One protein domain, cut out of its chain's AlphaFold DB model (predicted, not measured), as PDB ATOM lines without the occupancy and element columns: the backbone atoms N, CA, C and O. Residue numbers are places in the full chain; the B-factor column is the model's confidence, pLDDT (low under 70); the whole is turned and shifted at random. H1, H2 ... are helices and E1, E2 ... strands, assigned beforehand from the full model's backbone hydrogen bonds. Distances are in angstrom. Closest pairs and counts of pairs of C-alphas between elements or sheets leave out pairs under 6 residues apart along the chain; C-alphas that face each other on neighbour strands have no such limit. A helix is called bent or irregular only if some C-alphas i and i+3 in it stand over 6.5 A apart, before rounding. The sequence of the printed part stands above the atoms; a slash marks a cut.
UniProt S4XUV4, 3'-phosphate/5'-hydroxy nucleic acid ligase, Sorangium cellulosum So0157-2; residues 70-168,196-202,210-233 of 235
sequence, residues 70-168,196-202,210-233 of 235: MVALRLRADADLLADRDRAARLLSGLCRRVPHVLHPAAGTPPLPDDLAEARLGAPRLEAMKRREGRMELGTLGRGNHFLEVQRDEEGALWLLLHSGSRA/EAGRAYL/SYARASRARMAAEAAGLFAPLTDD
ATOM      1  N   MET A  70     -14.474 -19.285 -10.196       97.88
ATOM      2  CA  MET A  70     -13.746 -20.546 -10.148       97.88
ATOM      3  C   MET A  70     -14.560 -21.723 -10.686       97.88
ATOM      4  O   MET A  70     -15.784 -21.768 -10.557       97.88
ATOM      5  N   VAL A  71     -13.860 -22.708 -11.245       98.06
ATOM      6  CA  VAL A  71     -14.339 -24.082 -11.432       98.06
ATOM      7  C   VAL A  71     -13.347 -25.013 -10.741       98.06
ATOM      8  O   VAL A  71     -12.147 -24.902 -10.974       98.06
ATOM      9  N   ALA A  72     -13.855 -25.929  -9.918       97.50
ATOM     10  CA  ALA A  72     -13.082 -26.997  -9.293       97.50
ATOM     11  C   ALA A  72     -13.627 -28.346  -9.772       97.50
ATOM     12  O   ALA A  72     -14.806 -28.643  -9.573       97.50
ATOM     13  N   LEU A  73     -12.783 -29.151 -10.417       96.06
ATOM     14  CA  LEU A  73     -13.134 -30.491 -10.878       96.06
ATOM     15  C   LEU A  73     -12.259 -31.521 -10.179       96.06
ATOM     16  O   LEU A  73     -11.046 -31.537 -10.375       96.06
ATOM     17  N   ARG A  74     -12.887 -32.429  -9.432       95.69
ATOM     18  CA  ARG A  74     -12.223 -33.645  -8.970       95.69
ATOM     19  C   ARG A  74     -12.138 -34.633 -10.125       95.69
ATOM     20  O   ARG A  74     -13.164 -35.053 -10.665       95.69
ATOM     21  N   LEU A  75     -10.926 -35.011 -10.499       92.81
ATOM     22  CA  LEU A  75     -10.692 -36.013 -11.526       92.81
ATOM     23  C   LEU A  75     -10.812 -37.414 -10.922       92.81
ATOM     24  O   LEU A  75     -10.587 -37.636  -9.734       92.81
ATOM     25  N   ARG A  76     -11.164 -38.393 -11.758       91.44
ATOM     26  CA  ARG A  76     -11.204 -39.814 -11.372       91.44
ATOM     27  C   ARG A  76      -9.804 -40.436 -11.407       91.44
ATOM     28  O   ARG A  76      -9.595 -41.460 -12.051       91.44
ATOM     29  N   ALA A  77      -8.848 -39.777 -10.767       91.56
ATOM     30  CA  ALA A  77      -7.451 -40.175 -10.713       91.56
ATOM     31  C   ALA A  77      -6.795 -39.660  -9.428       91.56
ATOM     32  O   ALA A  77      -7.212 -38.638  -8.878       91.56
ATOM     33  N   ASP A  78      -5.743 -40.350  -9.002       94.00
ATOM     34  CA  ASP A  78      -4.877 -39.905  -7.912       94.00
ATOM     35  C   ASP A  78      -3.787 -38.977  -8.454       94.00
ATOM     36  O   ASP A  78      -3.372 -39.087  -9.612       94.00
ATOM     37  N   ALA A  79      -3.299 -38.063  -7.617       94.69
ATOM     38  CA  ALA A  79      -2.294 -37.082  -8.019       94.69
ATOM     39  C   ALA A  79      -0.956 -37.716  -8.427       94.69
ATOM     40  O   ALA A  79      -0.233 -37.158  -9.256       94.69
ATOM     41  N   ASP A  80      -0.672 -38.920  -7.930       94.25
ATOM     42  CA  ASP A  80       0.505 -39.706  -8.302       94.25
ATOM     43  C   ASP A  80       0.507 -40.088  -9.795       94.25
ATOM     44  O   ASP A  80       1.564 -40.398 -10.348       94.25
ATOM     45  N   LEU A  81      -0.632 -39.958 -10.499       91.19
ATOM     46  CA  LEU A  81      -0.691 -40.026 -11.964       91.19
ATOM     47  C   LEU A  81       0.340 -39.095 -12.620       91.19
ATOM     48  O   LEU A  81       0.858 -39.424 -13.687       91.19
ATOM     49  N   LEU A  82       0.639 -37.958 -11.985       93.56
ATOM     50  CA  LEU A  82       1.571 -36.935 -12.459       93.56
ATOM     51  C   LEU A  82       2.929 -36.955 -11.738       93.56
ATOM     52  O   LEU A  82       3.699 -36.009 -11.887       93.56
ATOM     53  N   ALA A  83       3.248 -38.016 -10.988       92.88
ATOM     54  CA  ALA A  83       4.576 -38.186 -10.388       92.88
ATOM     55  C   ALA A  83       5.678 -38.352 -11.455       92.88
ATOM     56  O   ALA A  83       6.824 -37.959 -11.238       92.88
ATOM     57  N   ASP A  84       5.325 -38.898 -12.625       92.56
ATOM     58  CA  ASP A  84       6.211 -38.950 -13.787       92.56
ATOM     59  C   ASP A  84       6.371 -37.561 -14.423       92.56
ATOM     60  O   ASP A  84       5.414 -36.955 -14.919       92.56
ATOM     61  N   ARG A  85       7.614 -37.070 -14.448       93.50
ATOM     62  CA  ARG A  85       7.945 -35.725 -14.936       93.50
ATOM     63  C   ARG A  85       7.590 -35.538 -16.409       93.50
ATOM     64  O   ARG A  85       7.123 -34.461 -16.781       93.50
ATOM     65  N   ASP A  86       7.797 -36.554 -17.240       92.69
ATOM     66  CA  ASP A  86       7.538 -36.445 -18.675       92.69
ATOM     67  C   ASP A  86       6.036 -36.390 -18.958       92.69
ATOM     68  O   ASP A  86       5.578 -35.599 -19.787       92.69
ATOM     69  N   ARG A  87       5.238 -37.174 -18.230       90.75
ATOM     70  CA  ARG A  87       3.776 -37.112 -18.264       90.75
ATOM     71  C   ARG A  87       3.263 -35.753 -17.796       90.75
ATOM     72  O   ARG A  87       2.441 -35.160 -18.497       90.75
ATOM     73  N   ALA A  88       3.778 -35.226 -16.685       93.38
ATOM     74  CA  ALA A  88       3.428 -33.890 -16.204       93.38
ATOM     75  C   ALA A  88       3.783 -32.798 -17.233       93.38
ATOM     76  O   ALA A  88       2.966 -31.920 -17.519       93.38
ATOM     77  N   ALA A  89       4.960 -32.883 -17.862       93.75
ATOM     78  CA  ALA A  89       5.384 -31.949 -18.904       93.75
ATOM     79  C   ALA A  89       4.494 -32.021 -20.158       93.75
ATOM     80  O   ALA A  89       4.123 -30.982 -20.716       93.75
ATOM     81  N   ARG A  90       4.099 -33.229 -20.589       93.25
ATOM     82  CA  ARG A  90       3.154 -33.423 -21.704       93.25
ATOM     83  C   ARG A  90       1.787 -32.820 -21.396       93.25
ATOM     84  O   ARG A  90       1.224 -32.144 -22.259       93.25
ATOM     85  N   LEU A  91       1.275 -33.026 -20.182       94.12
ATOM     86  CA  LEU A  91       0.014 -32.438 -19.739       94.12
ATOM     87  C   LEU A  91       0.087 -30.909 -19.747       94.12
ATOM     88  O   LEU A  91      -0.761 -30.272 -20.365       94.12
ATOM     89  N   LEU A  92       1.122 -30.323 -19.136       94.12
ATOM     90  CA  LEU A  92       1.307 -28.870 -19.094       94.12
ATOM     91  C   LEU A  92       1.394 -28.271 -20.505       94.12
ATOM     92  O   LEU A  92       0.718 -27.289 -20.810       94.12
ATOM     93  N   SER A  93       2.166 -28.895 -21.398       94.06
ATOM     94  CA  SER A  93       2.240 -28.493 -22.808       94.06
ATOM     95  C   SER A  93       0.873 -28.575 -23.504       94.06
ATOM     96  O   SER A  93       0.499 -27.682 -24.268       94.06
ATOM     97  N   GLY A  94       0.101 -29.630 -23.224       94.44
ATOM     98  CA  GLY A  94      -1.269 -29.787 -23.703       94.44
ATOM     99  C   GLY A  94      -2.193 -28.673 -23.216       94.44
ATOM    100  O   GLY A  94      -2.910 -28.089 -24.028       94.44
ATOM    101  N   LEU A  95      -2.139 -28.347 -21.924       94.44
ATOM    102  CA  LEU A  95      -2.951 -27.302 -21.302       94.44
ATOM    103  C   LEU A  95      -2.654 -25.936 -21.921       94.44
ATOM    104  O   LEU A  95      -3.574 -25.283 -22.406       94.44
ATOM    105  N   CYS A  96      -1.377 -25.557 -22.027       92.81
ATOM    106  CA  CYS A  96      -0.962 -24.300 -22.660       92.81
ATOM    107  C   CYS A  96      -1.441 -24.172 -24.115       92.81
ATOM    108  O   CYS A  96      -1.693 -23.064 -24.589       92.81
ATOM    109  N   ARG A  97      -1.557 -25.294 -24.836       91.81
ATOM    110  CA  ARG A  97      -2.022 -25.318 -26.228       91.81
ATOM    111  C   ARG A  97      -3.546 -25.247 -26.346       91.81
ATOM    112  O   ARG A  97      -4.039 -24.563 -27.238       91.81
ATOM    113  N   ARG A  98      -4.285 -25.986 -25.510       91.81
ATOM    114  CA  ARG A  98      -5.753 -26.102 -25.615       91.81
ATOM    115  C   ARG A  98      -6.501 -25.003 -24.862       91.81
ATOM    116  O   ARG A  98      -7.616 -24.670 -25.245       91.81
ATOM    117  N   VAL A  99      -5.874 -24.418 -23.843       93.75
ATOM    118  CA  VAL A  99      -6.402 -23.307 -23.045       93.75
ATOM    119  C   VAL A  99      -5.426 -22.128 -23.136       93.75
ATOM    120  O   VAL A  99      -4.623 -21.893 -22.230       93.75
ATOM    121  N   PRO A 100      -5.419 -21.395 -24.263       91.62
ATOM    122  CA  PRO A 100      -4.496 -20.287 -24.444       91.62
ATOM    123  C   PRO A 100      -4.858 -19.120 -23.521       91.62
ATOM    124  O   PRO A 100      -6.023 -18.838 -23.252       91.62
ATOM    125  N   HIS A 101      -3.845 -18.385 -23.072       88.81
ATOM    126  CA  HIS A 101      -4.029 -17.176 -22.262       88.81
ATOM    127  C   HIS A 101      -4.230 -15.900 -23.102       88.81
ATOM    128  O   HIS A 101      -4.524 -14.832 -22.565       88.81
ATOM    129  N   VAL A 102      -4.070 -16.011 -24.423       86.75
ATOM    130  CA  VAL A 102      -4.244 -14.939 -25.413       86.75
ATOM    131  C   VAL A 102      -5.438 -15.223 -26.321       86.75
ATOM    132  O   VAL A 102      -5.958 -16.335 -26.337       86.75
ATOM    133  N   LEU A 103      -5.827 -14.212 -27.103       86.69
ATOM    134  CA  LEU A 103      -6.839 -14.304 -28.156       86.69
ATOM    135  C   LEU A 103      -6.599 -15.504 -29.080       86.69
ATOM    136  O   LEU A 103      -5.475 -15.728 -29.541       86.69
ATOM    137  N   HIS A 104      -7.673 -16.207 -29.433       84.81
ATOM    138  CA  HIS A 104      -7.635 -17.127 -30.561       84.81
ATOM    139  C   HIS A 104      -7.399 -16.356 -31.874       84.81
ATOM    140  O   HIS A 104      -7.863 -15.219 -32.014       84.81
ATOM    141  N   PRO A 105      -6.717 -16.948 -32.874       81.62
ATOM    142  CA  PRO A 105      -6.662 -16.378 -34.215       81.62
ATOM    143  C   PRO A 105      -8.071 -16.168 -34.777       81.62
ATOM    144  O   PRO A 105      -8.941 -17.027 -34.641       81.62
ATOM    145  N   ALA A 106      -8.310 -15.038 -35.448       76.88
ATOM    146  CA  ALA A 106      -9.643 -14.720 -35.967       76.88
ATOM    147  C   ALA A 106     -10.164 -15.798 -36.939       76.88
ATOM    148  O   ALA A 106     -11.357 -16.118 -36.932       76.88
ATOM    149  N   ALA A 107      -9.253 -16.367 -37.735       76.31
ATOM    150  CA  ALA A 107      -9.503 -17.513 -38.596       76.31
ATOM    151  C   ALA A 107      -9.652 -18.792 -37.757       76.31
ATOM    152  O   ALA A 107      -8.759 -19.145 -36.992       76.31
ATOM    153  N   GLY A 108     -10.781 -19.486 -37.908       72.00
ATOM    154  CA  GLY A 108     -11.044 -20.754 -37.216       72.00
ATOM    155  C   GLY A 108     -11.585 -20.626 -35.789       72.00
ATOM    156  O   GLY A 108     -11.897 -21.644 -35.179       72.00
ATOM    157  N   THR A 109     -11.759 -19.409 -35.255       80.50
ATOM    158  CA  THR A 109     -12.493 -19.229 -33.993       80.50
ATOM    159  C   THR A 109     -13.981 -19.537 -34.226       80.50
ATOM    160  O   THR A 109     -14.596 -18.873 -35.072       80.50
ATOM    161  N   PRO A 110     -14.581 -20.493 -33.492       80.19
ATOM    162  CA  PRO A 110     -15.993 -20.832 -33.649       80.19
ATOM    163  C   PRO A 110     -16.902 -19.642 -33.291       80.19
ATOM    164  O   PRO A 110     -16.457 -18.701 -32.624       80.19
ATOM    165  N   PRO A 111     -18.168 -19.643 -33.741       89.44
ATOM    166  CA  PRO A 111     -19.140 -18.666 -33.267       89.44
ATOM    167  C   PRO A 111     -19.335 -18.779 -31.748       89.44
ATOM    168  O   PRO A 111     -18.992 -19.788 -31.126       89.44
ATOM    169  N   LEU A 112     -19.887 -17.720 -31.154       95.31
ATOM    170  CA  LEU A 112     -20.413 -17.807 -29.796       95.31
ATOM    171  C   LEU A 112     -21.563 -18.832 -29.757       95.31
ATOM    172  O   LEU A 112     -22.238 -18.991 -30.774       95.31
ATOM    173  N   PRO A 113     -21.809 -19.482 -28.607       95.94
ATOM    174  CA  PRO A 113     -23.054 -20.202 -28.347       95.94
ATOM    175  C   PRO A 113     -24.288 -19.375 -28.727       95.94
ATOM    176  O   PRO A 113     -24.269 -18.151 -28.565       95.94
ATOM    177  N   ASP A 114     -25.334 -20.034 -29.228       96.19
ATOM    178  CA  ASP A 114     -26.506 -19.371 -29.820       96.19
ATOM    179  C   ASP A 114     -27.172 -18.388 -28.848       96.19
ATOM    180  O   ASP A 114     -27.440 -17.246 -29.209       96.19
ATOM    181  N   ASP A 115     -27.321 -18.770 -27.579       96.19
ATOM    182  CA  ASP A 115     -27.876 -17.919 -26.522       96.19
ATOM    183  C   ASP A 115     -27.076 -16.617 -26.330       96.19
ATOM    184  O   ASP A 115     -27.642 -15.524 -26.238       96.19
ATOM    185  N   LEU A 116     -25.743 -16.707 -26.335       97.44
ATOM    186  CA  LEU A 116     -24.857 -15.548 -26.250       97.44
ATOM    187  C   LEU A 116     -24.849 -14.740 -27.549       97.44
ATOM    188  O   LEU A 116     -24.726 -13.513 -27.500       97.44
ATOM    189  N   ALA A 117     -24.952 -15.399 -28.702       96.62
ATOM    190  CA  ALA A 117     -24.957 -14.763 -30.012       96.62
ATOM    191  C   ALA A 117     -26.248 -13.965 -30.259       96.62
ATOM    192  O   ALA A 117     -26.176 -12.836 -30.750       96.62
ATOM    193  N   GLU A 118     -27.400 -14.503 -29.867       96.50
ATOM    194  CA  GLU A 118     -28.724 -13.909 -30.070       96.50
ATOM    195  C   GLU A 118     -29.035 -12.787 -29.073       96.50
ATOM    196  O   GLU A 118     -29.638 -11.774 -29.446       96.50
ATOM    197  N   ALA A 119     -28.592 -12.920 -27.819       96.94
ATOM    198  CA  ALA A 119     -28.821 -11.915 -26.787       96.94
ATOM    199  C   ALA A 119     -28.130 -10.585 -27.129       96.94
ATOM    200  O   ALA A 119     -26.914 -10.537 -27.313       96.94
ATOM    201  N   ARG A 120     -28.898  -9.494 -27.214       96.38
ATOM    202  CA  ARG A 120     -28.388  -8.165 -27.582       96.38
ATOM    203  C   ARG A 120     -27.830  -7.418 -26.377       96.38
ATOM    204  O   ARG A 120     -28.497  -7.342 -25.351       96.38
ATOM    205  N   LEU A 121     -26.661  -6.816 -26.558       97.75
ATOM    206  CA  LEU A 121     -26.072  -5.866 -25.625       97.75
ATOM    207  C   LEU A 121     -26.640  -4.458 -25.842       97.75
ATOM    208  O   LEU A 121     -26.990  -4.078 -26.963       97.75
ATOM    209  N   GLY A 122     -26.693  -3.668 -24.772       93.31
ATOM    210  CA  GLY A 122     -27.353  -2.361 -24.724       93.31
ATOM    211  C   GLY A 122     -26.728  -1.261 -25.589       93.31
ATOM    212  O   GLY A 122     -27.325  -0.197 -25.734       93.31
ATOM    213  N   ALA A 123     -25.554  -1.489 -26.194       96.12
ATOM    214  CA  ALA A 123     -24.851  -0.475 -26.980       96.12
ATOM    215  C   ALA A 123     -24.189  -1.013 -28.262       96.12
ATOM    216  O   ALA A 123     -23.562  -2.076 -28.239       96.12
ATOM    217  N   PRO A 124     -24.185  -0.233 -29.369       97.19
ATOM    218  CA  PRO A 124     -23.550  -0.636 -30.628       97.19
ATOM    219  C   PRO A 124     -22.064  -0.995 -30.506       97.19
ATOM    220  O   PRO A 124     -21.591  -1.915 -31.174       97.19
ATOM    221  N   ARG A 125     -21.319  -0.290 -29.641       97.44
ATOM    222  CA  ARG A 125     -19.903  -0.584 -29.373       97.44
ATOM    223  C   ARG A 125     -19.728  -1.947 -28.706       97.44
ATOM    224  O   ARG A 125     -18.856  -2.704 -29.120       97.44
ATOM    225  N   LEU A 126     -20.561  -2.265 -27.716       98.12
ATOM    226  CA  LEU A 126     -20.532  -3.557 -27.028       98.12
ATOM    227  C   LEU A 126     -20.892  -4.692 -27.991       98.12
ATOM    228  O   LEU A 126     -20.212  -5.712 -28.027       98.12
ATOM    229  N   GLU A 127     -21.881  -4.476 -28.855       97.94
ATOM    230  CA  GLU A 127     -22.244  -5.407 -29.925       97.94
ATOM    231  C   GLU A 127     -21.105  -5.640 -30.934       97.94
ATOM    232  O   GLU A 127     -20.863  -6.770 -31.367       97.94
ATOM    233  N   ALA A 128     -20.368  -4.590 -31.308       97.38
ATOM    234  CA  ALA A 128     -19.187  -4.729 -32.155       97.38
ATOM    235  C   ALA A 128     -18.083  -5.544 -31.462       97.38
ATOM    236  O   ALA A 128     -17.523  -6.449 -32.086       97.38
ATOM    237  N   MET A 129     -17.827  -5.278 -30.175       97.38
ATOM    238  CA  MET A 129     -16.842  -6.022 -29.384       97.38
ATOM    239  C   MET A 129     -17.228  -7.491 -29.213       97.38
ATOM    240  O   MET A 129     -16.409  -8.385 -29.415       97.38
ATOM    241  N   LYS A 130     -18.503  -7.774 -28.941       97.31
ATOM    242  CA  LYS A 130     -19.045  -9.135 -28.868       97.31
ATOM    243  C   LYS A 130     -18.751  -9.936 -30.141       97.31
ATOM    244  O   LYS A 130     -18.298 -11.077 -30.059       97.31
ATOM    245  N   ARG A 131     -18.963  -9.345 -31.325       94.62
ATOM    246  CA  ARG A 131     -18.724 -10.013 -32.622       94.62
ATOM    247  C   ARG A 131     -17.244 -10.286 -32.914       94.62
ATOM    248  O   ARG A 131     -16.935 -11.191 -33.699       94.62
ATOM    249  N   ARG A 132     -16.338  -9.512 -32.313       93.56
ATOM    250  CA  ARG A 132     -14.893  -9.602 -32.531       93.56
ATOM    251  C   ARG A 132     -14.182 -10.177 -31.307       93.56
ATOM    252  O   ARG A 132     -13.949 -11.382 -31.282       93.56
ATOM    253  N   GLU A 133     -13.850  -9.345 -30.324       94.56
ATOM    254  CA  GLU A 133     -13.125  -9.723 -29.107       94.56
ATOM    255  C   GLU A 133     -13.863 -10.814 -28.331       94.56
ATOM    256  O   GLU A 133     -13.274 -11.852 -28.054       94.56
ATOM    257  N   GLY A 134     -15.163 -10.639 -28.069       95.00
ATOM    258  CA  GLY A 134     -15.960 -11.623 -27.329       95.00
ATOM    259  C   GLY A 134     -15.921 -13.005 -27.984       95.00
ATOM    260  O   GLY A 134     -15.701 -14.012 -27.324       95.00
ATOM    261  N   ARG A 135     -16.028 -13.079 -29.311       95.19
ATOM    262  CA  ARG A 135     -15.875 -14.353 -30.024       95.19
ATOM    263  C   ARG A 135     -14.460 -14.936 -29.884       95.19
ATOM    264  O   ARG A 135     -14.316 -16.126 -29.626       95.19
ATOM    265  N   MET A 136     -13.426 -14.114 -30.064       94.88
ATOM    266  CA  MET A 136     -12.014 -14.536 -30.066       94.88
ATOM    267  C   MET A 136     -11.457 -14.890 -28.683       94.88
ATOM    268  O   MET A 136     -10.464 -15.610 -28.598       94.88
ATOM    269  N   GLU A 137     -12.063 -14.392 -27.609       95.69
ATOM    270  CA  GLU A 137     -11.629 -14.652 -26.234       95.69
ATOM    271  C   GLU A 137     -12.404 -15.781 -25.543       95.69
ATOM    272  O   GLU A 137     -12.037 -16.172 -24.429       95.69
ATOM    273  N   LEU A 138     -13.453 -16.323 -26.170       96.19
ATOM    274  CA  LEU A 138     -14.264 -17.381 -25.576       96.19
ATOM    275  C   LEU A 138     -13.440 -18.665 -25.429       96.19
ATOM    276  O   LEU A 138     -13.084 -19.297 -26.423       96.19
ATOM    277  N   GLY A 139     -13.224 -19.103 -24.188       95.69
ATOM    278  CA  GLY A 139     -12.389 -20.263 -23.870       95.69
ATOM    279  C   GLY A 139     -10.901 -19.938 -23.712       95.69
ATOM    280  O   GLY A 139     -10.079 -20.851 -23.711       95.69
ATOM    281  N   THR A 140     -10.551 -18.657 -23.582       95.81
ATOM    282  CA  THR A 140      -9.186 -18.212 -23.269       95.81
ATOM    283  C   THR A 140      -9.050 -17.891 -21.782       95.81
ATOM    284  O   THR A 140      -9.982 -17.374 -21.162       95.81
ATOM    285  N   LEU A 141      -7.881 -18.173 -21.202       95.69
ATOM    286  CA  LEU A 141      -7.639 -18.000 -19.767       95.69
ATOM    287  C   LEU A 141      -7.579 -16.521 -19.373       95.69
ATOM    288  O   LEU A 141      -8.254 -16.075 -18.440       95.69
ATOM    289  N   GLY A 142      -6.789 -15.751 -20.117       94.19
ATOM    290  CA  GLY A 142      -6.520 -14.353 -19.832       94.19
ATOM    291  C   GLY A 142      -5.250 -14.064 -19.053       94.19
ATOM    292  O   GLY A 142      -4.301 -14.835 -19.051       94.19
ATOM    293  N   ARG A 143      -5.229 -12.884 -18.433       91.94
ATOM    294  CA  ARG A 143      -4.096 -12.320 -17.685       91.94
ATOM    295  C   ARG A 143      -4.549 -11.943 -16.273       91.94
ATOM    296  O   ARG A 143      -5.736 -12.024 -15.975       91.94
ATOM    297  N   GLY A 144      -3.621 -11.466 -15.446       91.69
ATOM    298  CA  GLY A 144      -3.901 -11.061 -14.069       91.69
ATOM    299  C   GLY A 144      -3.829 -12.260 -13.132       91.69
ATOM    300  O   GLY A 144      -2.897 -13.051 -13.226       91.69
ATOM    301  N   ASN A 145      -4.819 -12.400 -12.256       93.62
ATOM    302  CA  ASN A 145      -4.930 -13.506 -11.300       93.62
ATOM    303  C   ASN A 145      -5.633 -14.752 -11.880       93.62
ATOM    304  O   ASN A 145      -6.017 -15.637 -11.119       93.62
ATOM    305  N   HIS A 146      -5.835 -14.820 -13.198       97.38
ATOM    306  CA  HIS A 146      -6.430 -15.973 -13.872       97.38
ATOM    307  C   HIS A 146      -5.410 -17.092 -14.043       97.38
ATOM    308  O   HIS A 146      -4.299 -16.865 -14.524       97.38
ATOM    309  N   PHE A 147      -5.813 -18.310 -13.699       97.31
ATOM    310  CA  PHE A 147      -4.945 -19.480 -13.707       97.31
ATOM    311  C   PHE A 147      -5.719 -20.753 -14.033       97.31
ATOM    312  O   PHE A 147      -6.940 -20.831 -13.888       97.31
ATOM    313  N   LEU A 148      -4.975 -21.765 -14.461       96.94
ATOM    314  CA  LEU A 148      -5.424 -23.142 -14.515       96.94
ATOM    315  C   LEU A 148      -4.358 -23.971 -13.806       96.94
ATOM    316  O   LEU A 148      -3.200 -23.980 -14.218       96.94
ATOM    317  N   GLU A 149      -4.760 -24.648 -12.741       95.88
ATOM    318  CA  GLU A 149      -3.880 -25.397 -11.857       95.88
ATOM    319  C   GLU A 149      -4.340 -26.840 -11.724       95.88
ATOM    320  O   GLU A 149      -5.531 -27.152 -11.782       95.88
ATOM    321  N   VAL A 150      -3.370 -27.721 -11.512       95.62
ATOM    322  CA  VAL A 150      -3.602 -29.118 -11.165       95.62
ATOM    323  C   VAL A 150      -3.106 -29.319  -9.741       95.62
ATOM    324  O   VAL A 150      -1.972 -28.961  -9.430       95.62
ATOM    325  N   GLN A 151      -3.966 -29.841  -8.872       95.50
ATOM    326  CA  GLN A 151      -3.763 -29.852  -7.426       95.50
ATOM    327  C   GLN A 151      -4.003 -31.248  -6.841       95.50
ATOM    328  O   GLN A 151      -4.670 -32.087  -7.446       95.50
ATOM    329  N   ARG A 152      -3.449 -31.485  -5.653       96.88
ATOM    330  CA  ARG A 152      -3.635 -32.699  -4.853       96.88
ATOM    331  C   ARG A 152      -4.385 -32.319  -3.577       96.88
ATOM    332  O   ARG A 152      -3.961 -31.371  -2.920       96.88
ATOM    333  N   ASP A 153      -5.459 -33.032  -3.243       97.00
ATOM    334  CA  ASP A 153      -6.136 -32.866  -1.947       97.00
ATOM    335  C   ASP A 153      -5.466 -33.680  -0.824       97.00
ATOM    336  O   ASP A 153      -4.474 -34.385  -1.042       97.00
ATOM    337  N   GLU A 154      -5.987 -33.556   0.399       97.44
ATOM    338  CA  GLU A 154      -5.451 -34.229   1.587       97.44
ATOM    339  C   GLU A 154      -5.548 -35.762   1.482       97.44
ATOM    340  O   GLU A 154      -4.698 -36.476   2.016       97.44
ATOM    341  N   GLU A 155      -6.517 -36.275   0.721       97.19
ATOM    342  CA  GLU A 155      -6.708 -37.698   0.439       97.19
ATOM    343  C   GLU A 155      -5.880 -38.213  -0.753       97.19
ATOM    344  O   GLU A 155      -5.869 -39.414  -1.029       97.19
ATOM    345  N   GLY A 156      -5.157 -37.336  -1.455       96.94
ATOM    346  CA  GLY A 156      -4.321 -37.684  -2.602       96.94
ATOM    347  C   GLY A 156      -5.033 -37.694  -3.957       96.94
ATOM    348  O   GLY A 156      -4.392 -38.013  -4.963       96.94
ATOM    349  N   ALA A 157      -6.309 -37.315  -4.027       96.31
ATOM    350  CA  ALA A 157      -7.034 -37.209  -5.284       96.31
ATOM    351  C   ALA A 157      -6.569 -35.997  -6.104       96.31
ATOM    352  O   ALA A 157      -6.123 -34.972  -5.581       96.31
ATOM    353  N   LEU A 158      -6.686 -36.126  -7.424       96.19
ATOM    354  CA  LEU A 158      -6.276 -35.105  -8.377       96.19
ATOM    355  C   LEU A 158      -7.416 -34.132  -8.686       96.19
ATOM    356  O   LEU A 158      -8.527 -34.537  -9.037       96.19
ATOM    357  N   TRP A 159      -7.109 -32.840  -8.637       97.19
ATOM    358  CA  TRP A 159      -8.039 -31.753  -8.916       97.19
ATOM    359  C   TRP A 159      -7.549 -30.868 -10.051       97.19
ATOM    360  O   TRP A 159      -6.353 -30.638 -10.209       97.19
ATOM    361  N   LEU A 160      -8.497 -30.334 -10.814       96.75
ATOM    362  CA  LEU A 160      -8.288 -29.238 -11.747       96.75
ATOM    363  C   LEU A 160      -9.006 -28.002 -11.207       96.75
ATOM    364  O   LEU A 160     -10.226 -28.027 -11.019       96.75
ATOM    365  N   LEU A 161      -8.258 -26.923 -11.004       97.94
ATOM    366  CA  LEU A 161      -8.777 -25.641 -10.553       97.94
ATOM    367  C   LEU A 161      -8.598 -24.599 -11.661       97.94
ATOM    368  O   LEU A 161      -7.509 -24.436 -12.204       97.94
ATOM    369  N   LEU A 162      -9.671 -23.905 -12.025       98.19
ATOM    370  CA  LEU A 162      -9.685 -22.926 -13.111       98.19
ATOM    371  C   LEU A 162     -10.272 -21.607 -12.620       98.19
ATOM    372  O   LEU A 162     -11.426 -21.576 -12.195       98.19
ATOM    373  N   HIS A 163      -9.515 -20.526 -12.772       98.50
ATOM    374  CA  HIS A 163      -9.923 -19.155 -12.496       98.50
ATOM    375  C   HIS A 163      -9.973 -18.334 -13.782       98.50
ATOM    376  O   HIS A 163      -8.944 -18.130 -14.428       98.50
ATOM    377  N   SER A 164     -11.156 -17.845 -14.159       97.94
ATOM    378  CA  SER A 164     -11.296 -16.886 -15.260       97.94
ATOM    379  C   SER A 164     -12.654 -16.176 -15.229       97.94
ATOM    380  O   SER A 164     -13.574 -16.586 -14.514       97.94
ATOM    381  N   GLY A 165     -12.806 -15.142 -16.054       97.25
ATOM    382  CA  GLY A 165     -13.986 -14.285 -16.118       97.25
ATOM    383  C   GLY A 165     -14.479 -13.994 -17.531       97.25
ATOM    384  O   GLY A 165     -14.356 -14.821 -18.438       97.25
ATOM    385  N   SER A 166     -15.073 -12.818 -17.714       97.44
ATOM    386  CA  SER A 166     -15.722 -12.406 -18.967       97.44
ATOM    387  C   SER A 166     -14.779 -11.740 -19.967       97.44
ATOM    388  O   SER A 166     -15.213 -11.266 -21.019       97.44
ATOM    389  N   ARG A 167     -13.472 -11.771 -19.685       96.62
ATOM    390  CA  ARG A 167     -12.415 -11.294 -20.589       96.62
ATOM    391  C   ARG A 167     -12.617  -9.808 -20.916       96.62
ATOM    392  O   ARG A 167     -12.939  -9.055 -20.007       96.62
ATOM    393  N   ALA A 168     -12.406  -9.349 -22.149       95.62
ATOM    394  CA  ALA A 168     -12.554  -7.935 -22.500       95.62
ATOM    395  C   ALA A 168     -14.002  -7.427 -22.396       95.62
ATOM    396  O   ALA A 168     -14.217  -6.217 -22.320       95.62
ATOM    397  N   GLU A 196     -34.020   2.964 -17.757       97.56
ATOM    398  CA  GLU A 196     -33.583   2.302 -18.990       97.56
ATOM    399  C   GLU A 196     -32.108   1.882 -18.911       97.56
ATOM    400  O   GLU A 196     -31.786   0.732 -19.209       97.56
ATOM    401  N   ALA A 197     -31.240   2.768 -18.414       97.69
ATOM    402  CA  ALA A 197     -29.820   2.484 -18.229       97.69
ATOM    403  C   ALA A 197     -29.576   1.368 -17.196       97.69
ATOM    404  O   ALA A 197     -28.751   0.488 -17.421       97.69
ATOM    405  N   GLY A 198     -30.334   1.349 -16.093       98.19
ATOM    406  CA  GLY A 198     -30.253   0.293 -15.080       98.19
ATOM    407  C   GLY A 198     -30.649  -1.078 -15.624       98.19
ATOM    408  O   GLY A 198     -29.907  -2.047 -15.458       98.19
ATOM    409  N   ARG A 199     -31.771  -1.163 -16.351       98.12
ATOM    410  CA  ARG A 199     -32.191  -2.410 -17.014       98.12
ATOM    411  C   ARG A 199     -31.187  -2.875 -18.067       98.12
ATOM    412  O   ARG A 199     -30.910  -4.072 -18.135       98.12
ATOM    413  N   ALA A 200     -30.637  -1.951 -18.856       98.25
ATOM    414  CA  ALA A 200     -29.602  -2.263 -19.838       98.25
ATOM    415  C   ALA A 200     -28.336  -2.815 -19.161       98.25
ATOM    416  O   ALA A 200     -27.814  -3.840 -19.593       98.25
ATOM    417  N   TYR A 201     -27.893  -2.208 -18.054       98.50
ATOM    418  CA  TYR A 201     -26.759  -2.710 -17.277       98.50
ATOM    419  C   TYR A 201     -27.000  -4.121 -16.736       98.50
ATOM    420  O   TYR A 201     -26.131  -4.977 -16.882       98.50
ATOM    421  N   LEU A 202     -28.171  -4.398 -16.151       98.12
ATOM    422  CA  LEU A 202     -28.490  -5.739 -15.644       98.12
ATOM    423  C   LEU A 202     -28.480  -6.790 -16.758       98.12
ATOM    424  O   LEU A 202     -27.948  -7.882 -16.556       98.12
ATOM    425  N   SER A 210     -22.947 -14.968 -18.100       98.56
ATOM    426  CA  SER A 210     -23.217 -16.159 -18.920       98.56
ATOM    427  C   SER A 210     -22.041 -16.488 -19.837       98.56
ATOM    428  O   SER A 210     -21.608 -17.637 -19.892       98.56
ATOM    429  N   TYR A 211     -21.447 -15.471 -20.456       98.56
ATOM    430  CA  TYR A 211     -20.230 -15.591 -21.248       98.56
ATOM    431  C   TYR A 211     -19.055 -16.129 -20.415       98.56
ATOM    432  O   TYR A 211     -18.386 -17.071 -20.834       98.56
ATOM    433  N   ALA A 212     -18.836 -15.607 -19.202       98.44
ATOM    434  CA  ALA A 212     -17.791 -16.088 -18.297       98.44
ATOM    435  C   ALA A 212     -17.987 -17.569 -17.928       98.44
ATOM    436  O   ALA A 212     -17.033 -18.350 -17.949       98.44
ATOM    437  N   ARG A 213     -19.233 -17.988 -17.649       98.38
ATOM    438  CA  ARG A 213     -19.571 -19.401 -17.407       98.38
ATOM    439  C   ARG A 213     -19.287 -20.277 -18.626       98.38
ATOM    440  O   ARG A 213     -18.634 -21.304 -18.472       98.38
ATOM    441  N   ALA A 214     -19.726 -19.870 -19.817       97.94
ATOM    442  CA  ALA A 214     -19.480 -20.608 -21.056       97.94
ATOM    443  C   ALA A 214     -17.978 -20.716 -21.368       97.94
ATOM    444  O   ALA A 214     -17.488 -21.786 -21.731       97.94
ATOM    445  N   SER A 215     -17.228 -19.631 -21.154       97.44
ATOM    446  CA  SER A 215     -15.773 -19.601 -21.311       97.44
ATOM    447  C   SER A 215     -15.095 -20.606 -20.376       97.44
ATOM    448  O   SER A 215     -14.320 -21.450 -20.832       97.44
ATOM    449  N   ARG A 216     -15.439 -20.591 -19.078       98.12
ATOM    450  CA  ARG A 216     -14.910 -21.562 -18.108       98.12
ATOM    451  C   ARG A 216     -15.304 -22.996 -18.438       98.12
ATOM    452  O   ARG A 216     -14.454 -23.872 -18.346       98.12
ATOM    453  N   ALA A 217     -16.543 -23.240 -18.860       97.12
ATOM    454  CA  ALA A 217     -16.997 -24.572 -19.258       97.12
ATOM    455  C   ALA A 217     -16.190 -25.118 -20.446       97.12
ATOM    456  O   ALA A 217     -15.750 -26.267 -20.416       97.12
ATOM    457  N   ARG A 218     -15.922 -24.281 -21.456       96.06
ATOM    458  CA  ARG A 218     -15.084 -24.653 -22.602       96.06
ATOM    459  C   ARG A 218     -13.653 -24.982 -22.180       96.06
ATOM    460  O   ARG A 218     -13.139 -26.029 -22.559       96.06
ATOM    461  N   MET A 219     -13.025 -24.125 -21.372       96.88
ATOM    462  CA  MET A 219     -11.669 -24.367 -20.859       96.88
ATOM    463  C   MET A 219     -11.592 -25.641 -20.018       96.88
ATOM    464  O   MET A 219     -10.678 -26.441 -20.192       96.88
ATOM    465  N   ALA A 220     -12.570 -25.846 -19.136       97.00
ATOM    466  CA  ALA A 220     -12.671 -27.029 -18.300       97.00
ATOM    467  C   ALA A 220     -12.803 -28.311 -19.138       97.00
ATOM    468  O   ALA A 220     -12.121 -29.290 -18.848       97.00
ATOM    469  N   ALA A 221     -13.616 -28.301 -20.200       95.31
ATOM    470  CA  ALA A 221     -13.759 -29.438 -21.106       95.31
ATOM    471  C   ALA A 221     -12.458 -29.746 -21.871       95.31
ATOM    472  O   ALA A 221     -12.025 -30.898 -21.912       95.31
ATOM    473  N   GLU A 222     -11.801 -28.723 -22.428       94.75
ATOM    474  CA  GLU A 222     -10.518 -28.873 -23.131       94.75
ATOM    475  C   GLU A 222      -9.412 -29.406 -22.209       94.75
ATOM    476  O   GLU A 222      -8.636 -30.282 -22.602       94.75
ATOM    477  N   ALA A 223      -9.359 -28.903 -20.974       95.44
ATOM    478  CA  ALA A 223      -8.398 -29.330 -19.970       95.44
ATOM    479  C   ALA A 223      -8.673 -30.756 -19.481       95.44
ATOM    480  O   ALA A 223      -7.767 -31.586 -19.494       95.44
ATOM    481  N   ALA A 224      -9.919 -31.077 -19.118       93.56
ATOM    482  CA  ALA A 224     -10.311 -32.417 -18.680       93.56
ATOM    483  C   ALA A 224     -10.050 -33.476 -19.765       93.56
ATOM    484  O   ALA A 224      -9.580 -34.574 -19.464       93.56
ATOM    485  N   GLY A 225     -10.262 -33.129 -21.039       93.06
ATOM    486  CA  GLY A 225      -9.992 -34.012 -22.174       93.06
ATOM    487  C   GLY A 225      -8.520 -34.415 -22.341       93.06
ATOM    488  O   GLY A 225      -8.236 -35.376 -23.051       93.06
ATOM    489  N   LEU A 226      -7.572 -33.721 -21.700       93.19
ATOM    490  CA  LEU A 226      -6.155 -34.111 -21.693       93.19
ATOM    491  C   LEU A 226      -5.830 -35.212 -20.680       93.19
ATOM    492  O   LEU A 226      -4.783 -35.844 -20.805       93.19
ATOM    493  N   PHE A 227      -6.704 -35.451 -19.701       89.50
ATOM    494  CA  PHE A 227      -6.492 -36.476 -18.679       89.50
ATOM    495  C   PHE A 227      -7.005 -37.853 -19.101       89.50
ATOM    496  O   PHE A 227      -6.455 -38.848 -18.644       89.50
ATOM    497  N   ALA A 228      -7.998 -37.930 -19.995       80.94
ATOM    498  CA  ALA A 228      -8.570 -39.206 -20.435       80.94
ATOM    499  C   ALA A 228      -7.517 -40.197 -20.992       80.94
ATOM    500  O   ALA A 228      -7.489 -41.336 -20.532       80.94
ATOM    501  N   PRO A 229      -6.568 -39.789 -21.864       76.38
ATOM    502  CA  PRO A 229      -5.521 -40.698 -22.341       76.38
ATOM    503  C   PRO A 229      -4.529 -41.127 -21.252       76.38
ATOM    504  O   PRO A 229      -3.817 -42.104 -21.427       76.38
ATOM    505  N   LEU A 230      -4.437 -40.382 -20.144       72.75
ATOM    506  CA  LEU A 230      -3.517 -40.683 -19.044       72.75
ATOM    507  C   LEU A 230      -4.110 -41.703 -18.067       72.75
ATOM    508  O   LEU A 230      -3.365 -42.398 -17.382       72.75
ATOM    509  N   THR A 231      -5.437 -41.792 -17.990       67.19
ATOM    510  CA  THR A 231      -6.139 -42.751 -17.126       67.19
ATOM    511  C   THR A 231      -6.333 -44.123 -17.773       67.19
ATOM    512  O   THR A 231      -6.525 -45.095 -17.045       67.19
ATOM    513  N   ASP A 232      -6.242 -44.204 -19.105       61.16
ATOM    514  CA  ASP A 232      -6.379 -45.446 -19.882       61.16
ATOM    515  C   ASP A 232      -5.090 -46.292 -19.943       61.16
ATOM    516  O   ASP A 232      -5.149 -47.456 -20.326       61.16
ATOM    517  N   ASP A 233      -3.949 -45.782 -19.463       51.25
ATOM    518  CA  ASP A 233      -2.683 -46.534 -19.291       51.25
ATOM    519  C   ASP A 233      -2.756 -47.620 -18.181       51.25
ATOM    520  O   ASP A 233      -1.736 -48.140 -17.730       51.25
TER     521      ASP A 233
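What this domain is: This is residues 70 to 168, 196 to 202 and 210 to 233 of the 235 residues of the protein "3'-phosphate/5'-hydroxy nucleic acid ligase" of Sorangium cellulosum So0157-2 (UniProt S4XUV4). Picture a small three-stranded sheet with the helix H6 packed slantwise over one face, the other face bare of named helices, and H2 meeting H6 with its last residues, 95 to 98. H3, H4 and H5 extend the model past one end of the sheet, while H1 and H7 are at the other end. The printed part has 130 residues with seven named helices and three named strands, in the order E1 H1 H2 H3 H4 E2 E3 H5 H6 H7; the sheet runs E1, E3, E2, antiparallel throughout, and the class is mixed, helices and strands. The whole is only just loose, close to compact, with a radius of gyration of the C-alphas of 17.2 A, and its elongated outline spans 55 by 32 by 26 A.

How they stand to each other: Start at the sheet, with E1 at residues 70 to 78, E2 at 147 to 152 and E3 at 157 to 164; E1 and E2 are its edge strands, and it is twisted, its C-alphas lying up to 4.0 A off the best plane. E1 bends by 60 degrees at residue 75. E1 and E3 are antiparallel at 158 degrees; look for N 73 and O 160, 2.9 A apart and within hydrogen-bond range. E2 and E3 form a hairpin, antiparallel at 165 degrees, with N 149 and O 161 at 2.8 A. Next find H6, residues 210 to 224, over E1 and E3 at a height over the sheet of 9.0 A; on the local plane it runs slantwise to the strands, at 34 degrees to E3. The closest C-alphas of H6 and E3 are those of Ser 164 and Arg 216, 6.6 A apart. H2, residues 85 to 98, is also on the sheet, near E2, and with H6 it makes two layers, helices on one face of a sheet. With residues 95 to 98 alone H2 touches residues 219 to 223 of H6; the closest C-alphas are those of Leu 95 and Ala 223, 6.0 A apart. The two run opposite ways at a shallow tilt of 32 degrees, only just short of steep. H1, residues 79 to 82, is on the same face as H6, at a height of 7.9 A, and is only just over E2, with 3 of its 4 C-alphas. H7, residues 228 to 231, only grazes the sheet; H6 and H7 meet only through their link. H3, residues 114 to 118, is close but not clearly touching H6, the closest C-alphas being those of Leu 116 and Tyr 211, 6.8 A apart. H4, residues 124 to 137, is near both H3 and H6. H5, residues 196 to 202, touches no helix. Every O i to N i+4 pair is within hydrogen-bond range in H2, H3, H5 and H6, against 8 of 10 in H4; H1 and H7 are too short for such a pair.

Where its parts are: Find C-alpha 70 at (-13.746, -20.546, -10.148), where E1 begins; it runs 21.4 A to residue 78. H1 follows, then H2, 19.9 A long. After H3 comes H4, 18.9 A long, neither bent nor irregular, but only just: C-alphas 131 and 134 are 6.2 A apart. E2 measures 16.0 A, and E3 runs 23.0 A to C-alpha 164 at (-11.296, -16.886, -15.260). H5 is 10.1 A long. H6 begins at C-alpha 210, (-23.217, -16.159, -18.920), and runs 20.8 A to residue 224, before H7.

The domain as a whole: The two C-alphas farthest apart, those of Glu 196 and Asp 233, are 57.8 A apart. Residues 169 to 195 are not printed, with 23.7 A between C-alphas 168 and 196; residues 203 to 209 are also not printed, with 12.1 A between C-alphas 202 and 210. The link from H2 to H3, residues 99 to 113, is long. The mean pLDDT of the printed part is 93.2, and residues 231 to 233 are under 70.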